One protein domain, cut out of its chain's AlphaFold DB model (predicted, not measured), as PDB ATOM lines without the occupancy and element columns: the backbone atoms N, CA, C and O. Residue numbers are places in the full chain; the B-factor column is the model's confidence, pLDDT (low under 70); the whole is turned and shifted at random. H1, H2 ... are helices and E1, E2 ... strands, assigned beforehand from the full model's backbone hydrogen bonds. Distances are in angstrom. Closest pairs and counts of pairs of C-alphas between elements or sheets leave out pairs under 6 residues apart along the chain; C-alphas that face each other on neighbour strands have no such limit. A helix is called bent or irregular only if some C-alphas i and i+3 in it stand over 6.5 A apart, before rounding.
ATOM      1  N   ARG A  25     123.933  57.150 137.699       97.06
ATOM      2  CA  ARG A  25     123.421  55.911 138.267       97.06
ATOM      3  C   ARG A  25     121.945  55.789 137.910       97.06
ATOM      4  O   ARG A  25     121.173  56.717 138.132       97.06
ATOM      5  N   ILE A  26     121.568  54.622 137.403       96.12
ATOM      6  CA  ILE A  26     120.188  54.259 137.091       96.12
ATOM      7  C   ILE A  26     119.814  53.101 138.012       96.12
ATOM      8  O   ILE A  26     120.562  52.127 138.102       96.12
ATOM      9  N   ALA A  27     118.681  53.199 138.696       95.38
ATOM     10  CA  ALA A  27     118.184  52.140 139.566       95.38
ATOM     11  C   ALA A  27     116.696  51.896 139.324       95.38
ATOM     12  O   ALA A  27     115.940  52.839 139.112       95.38
ATOM     13  N   ILE A  28     116.283  50.634 139.374       94.94
ATOM     14  CA  ILE A  28     114.871  50.242 139.350       94.94
ATOM     15  C   ILE A  28     114.388  50.183 140.797       94.94
ATOM     16  O   ILE A  28     115.120  49.710 141.669       94.94
ATOM     17  N   ASP A  29     113.171  50.659 141.055       88.38
ATOM     18  CA  ASP A  29     112.555  50.495 142.370       88.38
ATOM     19  C   ASP A  29     112.346  48.999 142.659       88.38
ATOM     20  O   ASP A  29     111.599  48.316 141.961       88.38
ATOM     21  N   ALA A  30     113.035  48.469 143.670       86.19
ATOM     22  CA  ALA A  30     112.976  47.049 144.000       86.19
ATOM     23  C   ALA A  30     111.670  46.645 144.706       86.19
ATOM     24  O   ALA A  30     111.277  45.482 144.630       86.19
ATOM     25  N   ALA A  31     111.007  47.576 145.397       88.81
ATOM     26  CA  ALA A  31     109.780  47.302 146.140       88.81
ATOM     27  C   ALA A  31     108.546  47.371 145.233       88.81
ATOM     28  O   ALA A  31     107.631  46.558 145.366       88.81
ATOM     29  N   ALA A  32     108.532  48.321 144.298       89.50
ATOM     30  CA  ALA A  32     107.440  48.517 143.349       89.50
ATOM     31  C   ALA A  32     107.980  48.821 141.937       89.50
ATOM     32  O   ALA A  32     107.832  49.941 141.442       89.50
ATOM     33  N   PRO A  33     108.585  47.828 141.253       91.94
ATOM     34  CA  PRO A  33     109.239  48.048 139.965       91.94
ATOM     35  C   PRO A  33     108.250  48.446 138.873       91.94
ATOM     36  O   PRO A  33     108.609  49.204 137.977       91.94
ATOM     37  N   CYS A  34     107.011  47.949 138.930       94.69
ATOM     38  CA  CYS A  34     105.979  48.238 137.942       94.69
ATOM     39  C   CYS A  34     104.707  48.789 138.593       94.69
ATOM     40  O   CYS A  34     104.333  48.383 139.692       94.69
ATOM     41  N   SER A  35     104.014  49.694 137.900       93.00
ATOM     42  CA  SER A  35     102.723  50.238 138.346       93.00
ATOM     43  C   SER A  35     101.829  50.637 137.169       93.00
ATOM     44  O   SER A  35     102.322  50.794 136.058       93.00
ATOM     45  N   GLY A  36     100.541  50.884 137.422       94.19
ATOM     46  CA  GLY A  36      99.616  51.468 136.437       94.19
ATOM     47  C   GLY A  36      99.667  52.999 136.330       94.19
ATOM     48  O   GLY A  36      98.849  53.584 135.625       94.19
ATOM     49  N   ALA A  37     100.582  53.665 137.048       94.31
ATOM     50  CA  ALA A  37     100.756  55.112 136.940       94.31
ATOM     51  C   ALA A  37     101.264  55.492 135.535       94.31
ATOM     52  O   ALA A  37     102.017  54.710 134.946       94.31
ATOM     53  N   PRO A  38     100.893  56.670 135.000       95.75
ATOM     54  CA  PRO A  38     101.298  57.086 133.660       95.75
ATOM     55  C   PRO A  38     102.821  57.218 133.534       95.75
ATOM     56  O   PRO A  38     103.515  57.515 134.508       95.75
ATOM     57  N   ALA A  39     103.328  56.986 132.321       97.31
ATOM     58  CA  ALA A  39     104.731  57.204 131.988       97.31
ATOM     59  C   ALA A  39     105.026  58.703 131.878       97.31
ATOM     60  O   ALA A  39     104.140  59.496 131.541       97.31
ATOM     61  N   ASP A  40     106.279  59.079 132.114       97.44
ATOM     62  CA  ASP A  40     106.722  60.445 131.868       97.44
ATOM     63  C   ASP A  40     106.687  60.765 130.373       97.44
ATOM     64  O   ASP A  40     107.021  59.939 129.515       97.44
ATOM     65  N   THR A  41     106.277  61.993 130.073       97.50
ATOM     66  CA  THR A  41     106.126  62.506 128.711       97.50
ATOM     67  C   THR A  41     107.197  63.536 128.393       97.50
ATOM     68  O   THR A  41     107.847  64.104 129.275       97.50
ATOM     69  N   LEU A  42     107.397  63.780 127.103       97.50
ATOM     70  CA  LEU A  42     108.334  64.781 126.614       97.50
ATOM     71  C   LEU A  42     107.589  66.065 126.261       97.50
ATOM     72  O   LEU A  42     106.505  66.042 125.687       97.50
ATOM     73  N   ARG A  43     108.205  67.213 126.563       95.81
ATOM     74  CA  ARG A  43     107.649  68.527 126.189       95.81
ATOM     75  C   ARG A  43     107.705  68.801 124.686       95.81
ATOM     76  O   ARG A  43     106.927  69.612 124.202       95.81
ATOM     77  N   GLN A  44     108.644  68.172 123.978       96.44
ATOM     78  CA  GLN A  44     108.814  68.301 122.528       96.44
ATOM     79  C   GLN A  44     107.844  67.340 121.820       96.44
ATOM     80  O   GLN A  44     108.029  66.123 121.956       96.44
ATOM     81  N   PRO A  45     106.825  67.841 121.095       95.88
ATOM     82  CA  PRO A  45     105.771  67.006 120.515       95.88
ATOM     83  C   PRO A  45     106.292  65.926 119.563       95.88
ATOM     84  O   PRO A  45     105.769  64.816 119.542       95.88
ATOM     85  N   GLU A  46     107.346  66.221 118.808       94.81
ATOM     86  CA  GLU A  46     107.940  65.305 117.835       94.81
ATOM     87  C   GLU A  46     108.603  64.115 118.537       94.81
ATOM     88  O   GLU A  46     108.443  62.967 118.121       94.81
ATOM     89  N   LEU A  47     109.298  64.363 119.654       95.06
ATOM     90  CA  LEU A  47     109.897  63.296 120.457       95.06
ATOM     91  C   LEU A  47     108.831  62.474 121.188       95.06
ATOM     92  O   LEU A  47     108.965  61.256 121.300       95.06
ATOM     93  N   GLU A  48     107.766  63.118 121.664       97.56
ATOM     94  CA  GLU A  48     106.635  62.425 122.282       97.56
ATOM     95  C   GLU A  48     105.911  61.521 121.269       97.56
ATOM     96  O   GLU A  48     105.590  60.374 121.579       97.56
ATOM     97  N   ALA A  49     105.739  61.980 120.025       95.25
ATOM     98  CA  ALA A  49     105.183  61.166 118.948       95.25
ATOM     99  C   ALA A  49     106.048  59.925 118.660       95.25
ATOM    100  O   ALA A  49     105.520  58.815 118.556       95.25
ATOM    101  N   LEU A  50     107.380  60.077 118.609       94.88
ATOM    102  CA  LEU A  50     108.302  58.944 118.465       94.88
ATOM    103  C   LEU A  50     108.179  57.963 119.638       94.88
ATOM    104  O   LEU A  50     108.063  56.756 119.411       94.88
ATOM    105  N   ARG A  51     108.141  58.473 120.879       95.81
ATOM    106  CA  ARG A  51     107.984  57.688 122.120       95.81
ATOM    107  C   ARG A  51     106.749  56.786 122.075       95.81
ATOM    108  O   ARG A  51     106.812  55.629 122.489       95.81
ATOM    109  N   GLN A  52     105.636  57.307 121.560       94.12
ATOM    110  CA  GLN A  52     104.362  56.591 121.469       94.12
ATOM    111  C   GLN A  52     104.311  55.591 120.304       94.12
ATOM    112  O   GLN A  52     103.659  54.543 120.406       94.12
ATOM    113  N   ALA A  53     104.981  55.907 119.193       93.31
ATOM    114  CA  ALA A  53     104.912  55.114 117.973       93.31
ATOM    115  C   ALA A  53     105.942  53.972 117.917       93.31
ATOM    116  O   ALA A  53     105.650  52.923 117.339       93.31
ATOM    117  N   ILE A  54     107.119  54.143 118.526       93.81
ATOM    118  CA  ILE A  54     108.238  53.199 118.416       93.81
ATOM    119  C   ILE A  54     108.544  52.564 119.788       93.81
ATOM    120  O   ILE A  54     108.871  53.275 120.736       93.81
ATOM    121  N   PRO A  55     108.505  51.223 119.937       92.56
ATOM    122  CA  PRO A  55     108.695  50.568 121.237       92.56
ATOM    123  C   PRO A  55     110.013  50.896 121.953       92.56
ATOM    124  O   PRO A  55     110.021  51.089 123.164       92.56
ATOM    125  N   SER A  56     111.129  50.990 121.232       94.44
ATOM    126  CA  SER A  56     112.432  51.356 121.809       94.44
ATOM    127  C   SER A  56     112.517  52.835 122.208       94.44
ATOM    128  O   SER A  56     113.263  53.180 123.124       94.44
ATOM    129  N   ALA A  57     111.707  53.705 121.595       95.88
ATOM    130  CA  ALA A  57     111.635  55.127 121.921       95.88
ATOM    131  C   ALA A  57     111.000  55.393 123.295       95.88
ATOM    132  O   ALA A  57     111.088  56.502 123.813       95.88
ATOM    133  N   ARG A  58     110.432  54.380 123.955       96.19
ATOM    134  CA  ARG A  58     109.971  54.472 125.352       96.19
ATOM    135  C   ARG A  58     111.087  54.849 126.332       96.19
ATOM    136  O   ARG A  58     110.793  55.335 127.416       96.19
ATOM    137  N   ALA A  59     112.352  54.678 125.940       97.06
ATOM    138  CA  ALA A  59     113.516  55.139 126.693       97.06
ATOM    139  C   ALA A  59     113.795  56.652 126.557       97.06
ATOM    140  O   ALA A  59     114.676  57.163 127.245       97.06
ATOM    141  N   LEU A  60     113.082  57.392 125.701       97.56
ATOM    142  CA  LEU A  60     113.345  58.816 125.475       97.56
ATOM    143  C   LEU A  60     113.241  59.695 126.739       97.56
ATOM    144  O   LEU A  60     114.105  60.557 126.885       97.56
ATOM    145  N   PRO A  61     112.295  59.499 127.687       97.62
ATOM    146  CA  PRO A  61     112.305  60.243 128.951       97.62
ATOM    147  C   PRO A  61     113.591  60.027 129.761       97.62
ATOM    148  O   PRO A  61     114.149  60.975 130.310       97.62
ATOM    149  N   LEU A  62     114.124  58.799 129.766       97.62
ATOM    150  CA  LEU A  62     115.414  58.491 130.386       97.62
ATOM    151  C   LEU A  62     116.564  59.196 129.655       97.62
ATOM    152  O   LEU A  62     117.385  59.842 130.299       97.62
ATOM    153  N   LEU A  63     116.615  59.121 128.323       97.44
ATOM    154  CA  LEU A  63     117.644  59.810 127.534       97.44
ATOM    155  C   LEU A  63     117.587  61.332 127.723       97.44
ATOM    156  O   LEU A  63     118.630  61.977 127.806       97.44
ATOM    157  N   HIS A  64     116.386  61.902 127.854       97.12
ATOM    158  CA  HIS A  64     116.188  63.315 128.158       97.12
ATOM    159  C   HIS A  64     116.774  63.683 129.527       97.12
ATOM    160  O   HIS A  64     117.524  64.655 129.617       97.12
ATOM    161  N   ALA A  65     116.500  62.888 130.567       97.12
ATOM    162  CA  ALA A  65     117.071  63.097 131.896       97.12
ATOM    163  C   ALA A  65     118.606  62.992 131.895       97.12
ATOM    164  O   ALA A  65     119.277  63.845 132.475       97.12
ATOM    165  N   LEU A  66     119.166  61.999 131.194       96.69
ATOM    166  CA  LEU A  66     120.617  61.823 131.060       96.69
ATOM    167  C   LEU A  66     121.274  63.003 130.333       96.69
ATOM    168  O   LEU A  66     122.287  63.515 130.798       96.69
ATOM    169  N   ALA A  67     120.683  63.474 129.231       96.12
ATOM    170  CA  ALA A  67     121.204  64.615 128.476       96.12
ATOM    171  C   ALA A  67     121.225  65.912 129.305       96.12
ATOM    172  O   ALA A  67     122.127  66.734 129.149       96.12
ATOM    173  N   HIS A  68     120.262  66.080 130.215       95.69
ATOM    174  CA  HIS A  68     120.146  67.262 131.076       95.69
ATOM    175  C   HIS A  68     120.817  67.101 132.444       95.69
ATOM    176  O   HIS A  68     120.698  68.001 133.270       95.69
ATOM    177  N   HIS A  69     121.511  65.985 132.703       95.31
ATOM    178  CA  HIS A  69     122.091  65.677 134.018       95.31
ATOM    179  C   HIS A  69     121.060  65.815 135.157       95.31
ATOM    180  O   HIS A  69     121.362  66.295 136.249       95.31
ATOM    181  N   ALA A  70     119.813  65.423 134.888       95.94
ATOM    182  CA  ALA A  70     118.724  65.519 135.846       95.94
ATOM    183  C   ALA A  70     118.773  64.365 136.860       95.94
ATOM    184  O   ALA A  70     119.204  63.251 136.551       95.94
ATOM    185  N   ALA A  71     118.282  64.634 138.068       96.75
ATOM    186  CA  ALA A  71     118.086  63.639 139.111       96.75
ATOM    187  C   ALA A  71     116.595  63.473 139.411       96.75
ATOM    188  O   ALA A  71     115.847  64.451 139.388       96.75
ATOM    189  N   GLY A  72     116.178  62.258 139.755       95.38
ATOM    190  CA  GLY A  72     114.828  61.999 140.238       95.38
ATOM    191  C   GLY A  72     114.218  60.690 139.745       95.38
ATOM    192  O   GLY A  72     114.857  59.929 139.011       95.38
ATOM    193  N   PRO A  73     112.983  60.410 140.190       95.69
ATOM    194  CA  PRO A  73     112.202  59.291 139.693       95.69
ATOM    195  C   PRO A  73     111.737  59.550 138.256       95.69
ATOM    196  O   PRO A  73     111.463  60.685 137.875       95.69
ATOM    197  N   LEU A  74     111.622  58.474 137.488       95.81
ATOM    198  CA  LEU A  74     111.093  58.427 136.135       95.81
ATOM    199  C   LEU A  74     110.217  57.184 135.978       95.81
ATOM    200  O   LEU A  74     110.490  56.130 136.559       95.81
ATOM    201  N   ARG A  75     109.183  57.276 135.150       96.88
ATOM    202  CA  ARG A  75     108.313  56.167 134.764       96.88
ATOM    203  C   ARG A  75     108.398  55.953 133.266       96.88
ATOM    204  O   ARG A  75     108.059  56.836 132.485       96.88
ATOM    205  N   LEU A  76     108.831  54.765 132.864       97.19
ATOM    206  CA  LEU A  76     108.966  54.393 131.455       97.19
ATOM    207  C   LEU A  76     107.864  53.414 131.063       97.19
ATOM    208  O   LEU A  76     107.534  52.517 131.836       97.19
ATOM    209  N   ASP A  77     107.318  53.536 129.856       96.50
ATOM    210  CA  ASP A  77     106.400  52.521 129.330       96.50
ATOM    211  C   ASP A  77     107.100  51.158 129.235       96.50
ATOM    212  O   ASP A  77     108.207  51.056 128.698       96.50
ATOM    213  N   TYR A  78     106.427  50.096 129.689       92.69
ATOM    214  CA  TYR A  78     106.987  48.744 129.686       92.69
ATOM    215  C   TYR A  78     106.051  47.729 129.017       92.69
ATOM    216  O   TYR A  78     106.161  47.474 127.813       92.69
ATOM    217  N   LEU A  79     105.105  47.174 129.774       90.94
ATOM    218  CA  LEU A  79     104.091  46.235 129.294       90.94
ATOM    219  C   LEU A  79     102.731  46.942 129.179       90.94
ATOM    220  O   LEU A  79     102.557  48.020 129.744       90.94
ATOM    221  N   PRO A  80     101.748  46.377 128.454       90.19
ATOM    222  CA  PRO A  80     100.409  46.954 128.393       90.19
ATOM    223  C   PRO A  80      99.847  47.245 129.794       90.19
ATOM    224  O   PRO A  80      99.786  46.353 130.638       90.19
ATOM    225  N   GLY A  81      99.477  48.505 130.038       91.19
ATOM    226  CA  GLY A  81      98.956  48.970 131.328       91.19
ATOM    227  C   GLY A  81      99.991  49.087 132.454       91.19
ATOM    228  O   GLY A  81      99.595  49.289 133.598       91.19
ATOM    229  N   GLN A  82     101.290  48.949 132.163       95.56
ATOM    230  CA  GLN A  82     102.358  48.986 133.162       95.56
ATOM    231  C   GLN A  82     103.495  49.928 132.770       95.56
ATOM    232  O   GLN A  82     103.999  49.910 131.643       95.56
ATOM    233  N   THR A  83     103.966  50.675 133.761       97.19
ATOM    234  CA  THR A  83     105.164  51.505 133.689       97.19
ATOM    235  C   THR A  83     106.227  51.011 134.648       97.19
ATOM    236  O   THR A  83     105.913  50.573 135.752       97.19
ATOM    237  N   LEU A  84     107.483  51.089 134.219       96.88
ATOM    238  CA  LEU A  84     108.665  50.764 135.003       96.88
ATOM    239  C   LEU A  84     109.098  51.993 135.805       96.88
ATOM    240  O   LEU A  84     109.381  53.038 135.217       96.88
ATOM    241  N   ALA A  85     109.176  51.859 137.125       96.88
ATOM    242  CA  ALA A  85     109.708  52.879 138.017       96.88
ATOM    243  C   ALA A  85     111.241  52.818 138.038       96.88
ATOM    244  O   ALA A  85     111.849  51.821 138.434       96.88
ATOM    245  N   VAL A  86     111.861  53.909 137.609       96.25
ATOM    246  CA  VAL A  86     113.309  54.090 137.530       96.25
ATOM    247  C   VAL A  86     113.680  55.331 138.334       96.25
ATOM    248  O   VAL A  86     112.902  56.267 138.441       96.25
ATOM    249  N   SER A  87     114.875  55.371 138.899       96.19
ATOM    250  CA  SER A  87     115.473  56.588 139.437       96.19
ATOM    251  C   SER A  87     116.807  56.842 138.758       96.19
ATOM    252  O   SER A  87     117.555  55.909 138.455       96.19
ATOM    253  N   VAL A  88     117.084  58.115 138.504       97.00
ATOM    254  CA  VAL A  88     118.330  58.583 137.904       97.00
ATOM    255  C   VAL A  88     118.995  59.540 138.880       97.00
ATOM    256  O   VAL A  88     118.337  60.386 139.482       97.00
ATOM    257  N   ALA A  89     120.303  59.394 139.052       96.94
ATOM    258  CA  ALA A  89     121.125  60.320 139.816       96.94
ATOM    259  C   ALA A  89     122.434  60.568 139.052       96.94
ATOM    260  O   ALA A  89     123.090  59.582 138.712       96.94
ATOM    261  N   PRO A  90     122.831  61.825 138.789       95.19
ATOM    262  CA  PRO A  90     124.117  62.143 138.168       95.19
ATOM    263  C   PRO A  90     125.299  61.504 138.912       95.19
ATOM    264  O   PRO A  90     125.223  61.288 140.128       95.19
ATOM    265  N   CYS A  91     126.357  61.163 138.174       92.94
ATOM    266  CA  CYS A  91     127.609  60.631 138.724       92.94
ATOM    267  C   CYS A  91     128.652  61.719 138.970       92.94
ATOM    268  O   CYS A  91     128.650  62.724 138.227       92.94
TER     269      CYS A  91
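This is residues 25 to 91 of the 91 residues of an uncharacterized protein of Thiomonas sp. 14-66-4 (UniProt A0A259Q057). A small twisted sheet of three antiparallel strands is covered on one face by the helix H2, which runs along the strands. Beyond the sheet, a second and shorter helix, H1, folds back on the first part of H2 as a helical hairpin, and the long link of residues 29 to 44 leads from E1 round to H1. The printed part has 67 residues, with two named helices and three named strands in the order E1, H1, H2, E2, E3; the sheet's order is E1, E3, E2, and the class is mixed, helices and strands. The whole is compact, with a radius of gyration of the C-alphas of 11.5 A, and rounded, spanning 30 by 28 by 16 A.

In the sheet, E3 is residues 83 to 90, 22.2 A from first to last C-alpha, and ends at C-alpha 90 (124.117, 62.143, 138.168). E1 is residues 25 to 28, beginning at C-alpha 25 (123.421, 55.911, 138.267), and E2 is residues 72 to 77, 16.7 A long. H2 is residues 55 to 67, 20.2 A long, beginning at C-alpha 55 (108.695, 50.568, 121.237). H2 is irregular: C-alphas 58 and 61 are 7.2 A apart. H1 is residues 45 to 53, 12.2 A long.

E3 is the inner strand, and E1 and E2 are edge strands. E1 and E3 are antiparallel at 158 degrees, with N 27 and O 87 within hydrogen-bond range at 2.9 A. E3 and E2, a hairpin, are antiparallel at 145 degrees, with N 74 and O 86 at 2.7 A and N 84 and O 76 at 2.8 A. The sheet is only just strongly twisted, its C-alphas lying up to 4.2 A off the best plane. Residues 34 to 35 pair antiparallel with residues 83 to 84 of E3. H2 is on the sheet at a height over the sheet of 8.3 A; H2 and the sheet E1 E3 E2 form two layers, a helix on one face of a sheet. H2 lies over E3, with 7 of its 13 C-alphas falling on E3, but only just over E3 alone, as 2 fall on E2; it runs along the strands, at 23 degrees to E3 on the local plane. The closest C-alphas of H2 and E2 are those of Arg 58 and Asp 77, 5.7 A apart. E1, H1 H2 and E2 form a split strand-helix-strand unit, two strands running the same way with E3 between them, and its crossover is left-handed. H1 touches H2, with residues 57 to 60 of H2 alone; the closest C-alphas are those of Arg 51 and Ala 57, 4.5 A. They form a helical hairpin, at a steep tilt of 40 degrees, opposite ways. H1 is not on the sheet and is apart from E2 and E3. In H1 every O i to N i+4 pair is within hydrogen-bond range; in H2 5 of 9 are.

The C-alphas of Ala 31 and Glu 46, the two farthest apart, are 33.6 A apart. The printed part has no cut. The link from E1 to H1, 16 residues, is long; the other three are tight. The mean pLDDT of the printed part is 95.1, and no printed residue is under 70.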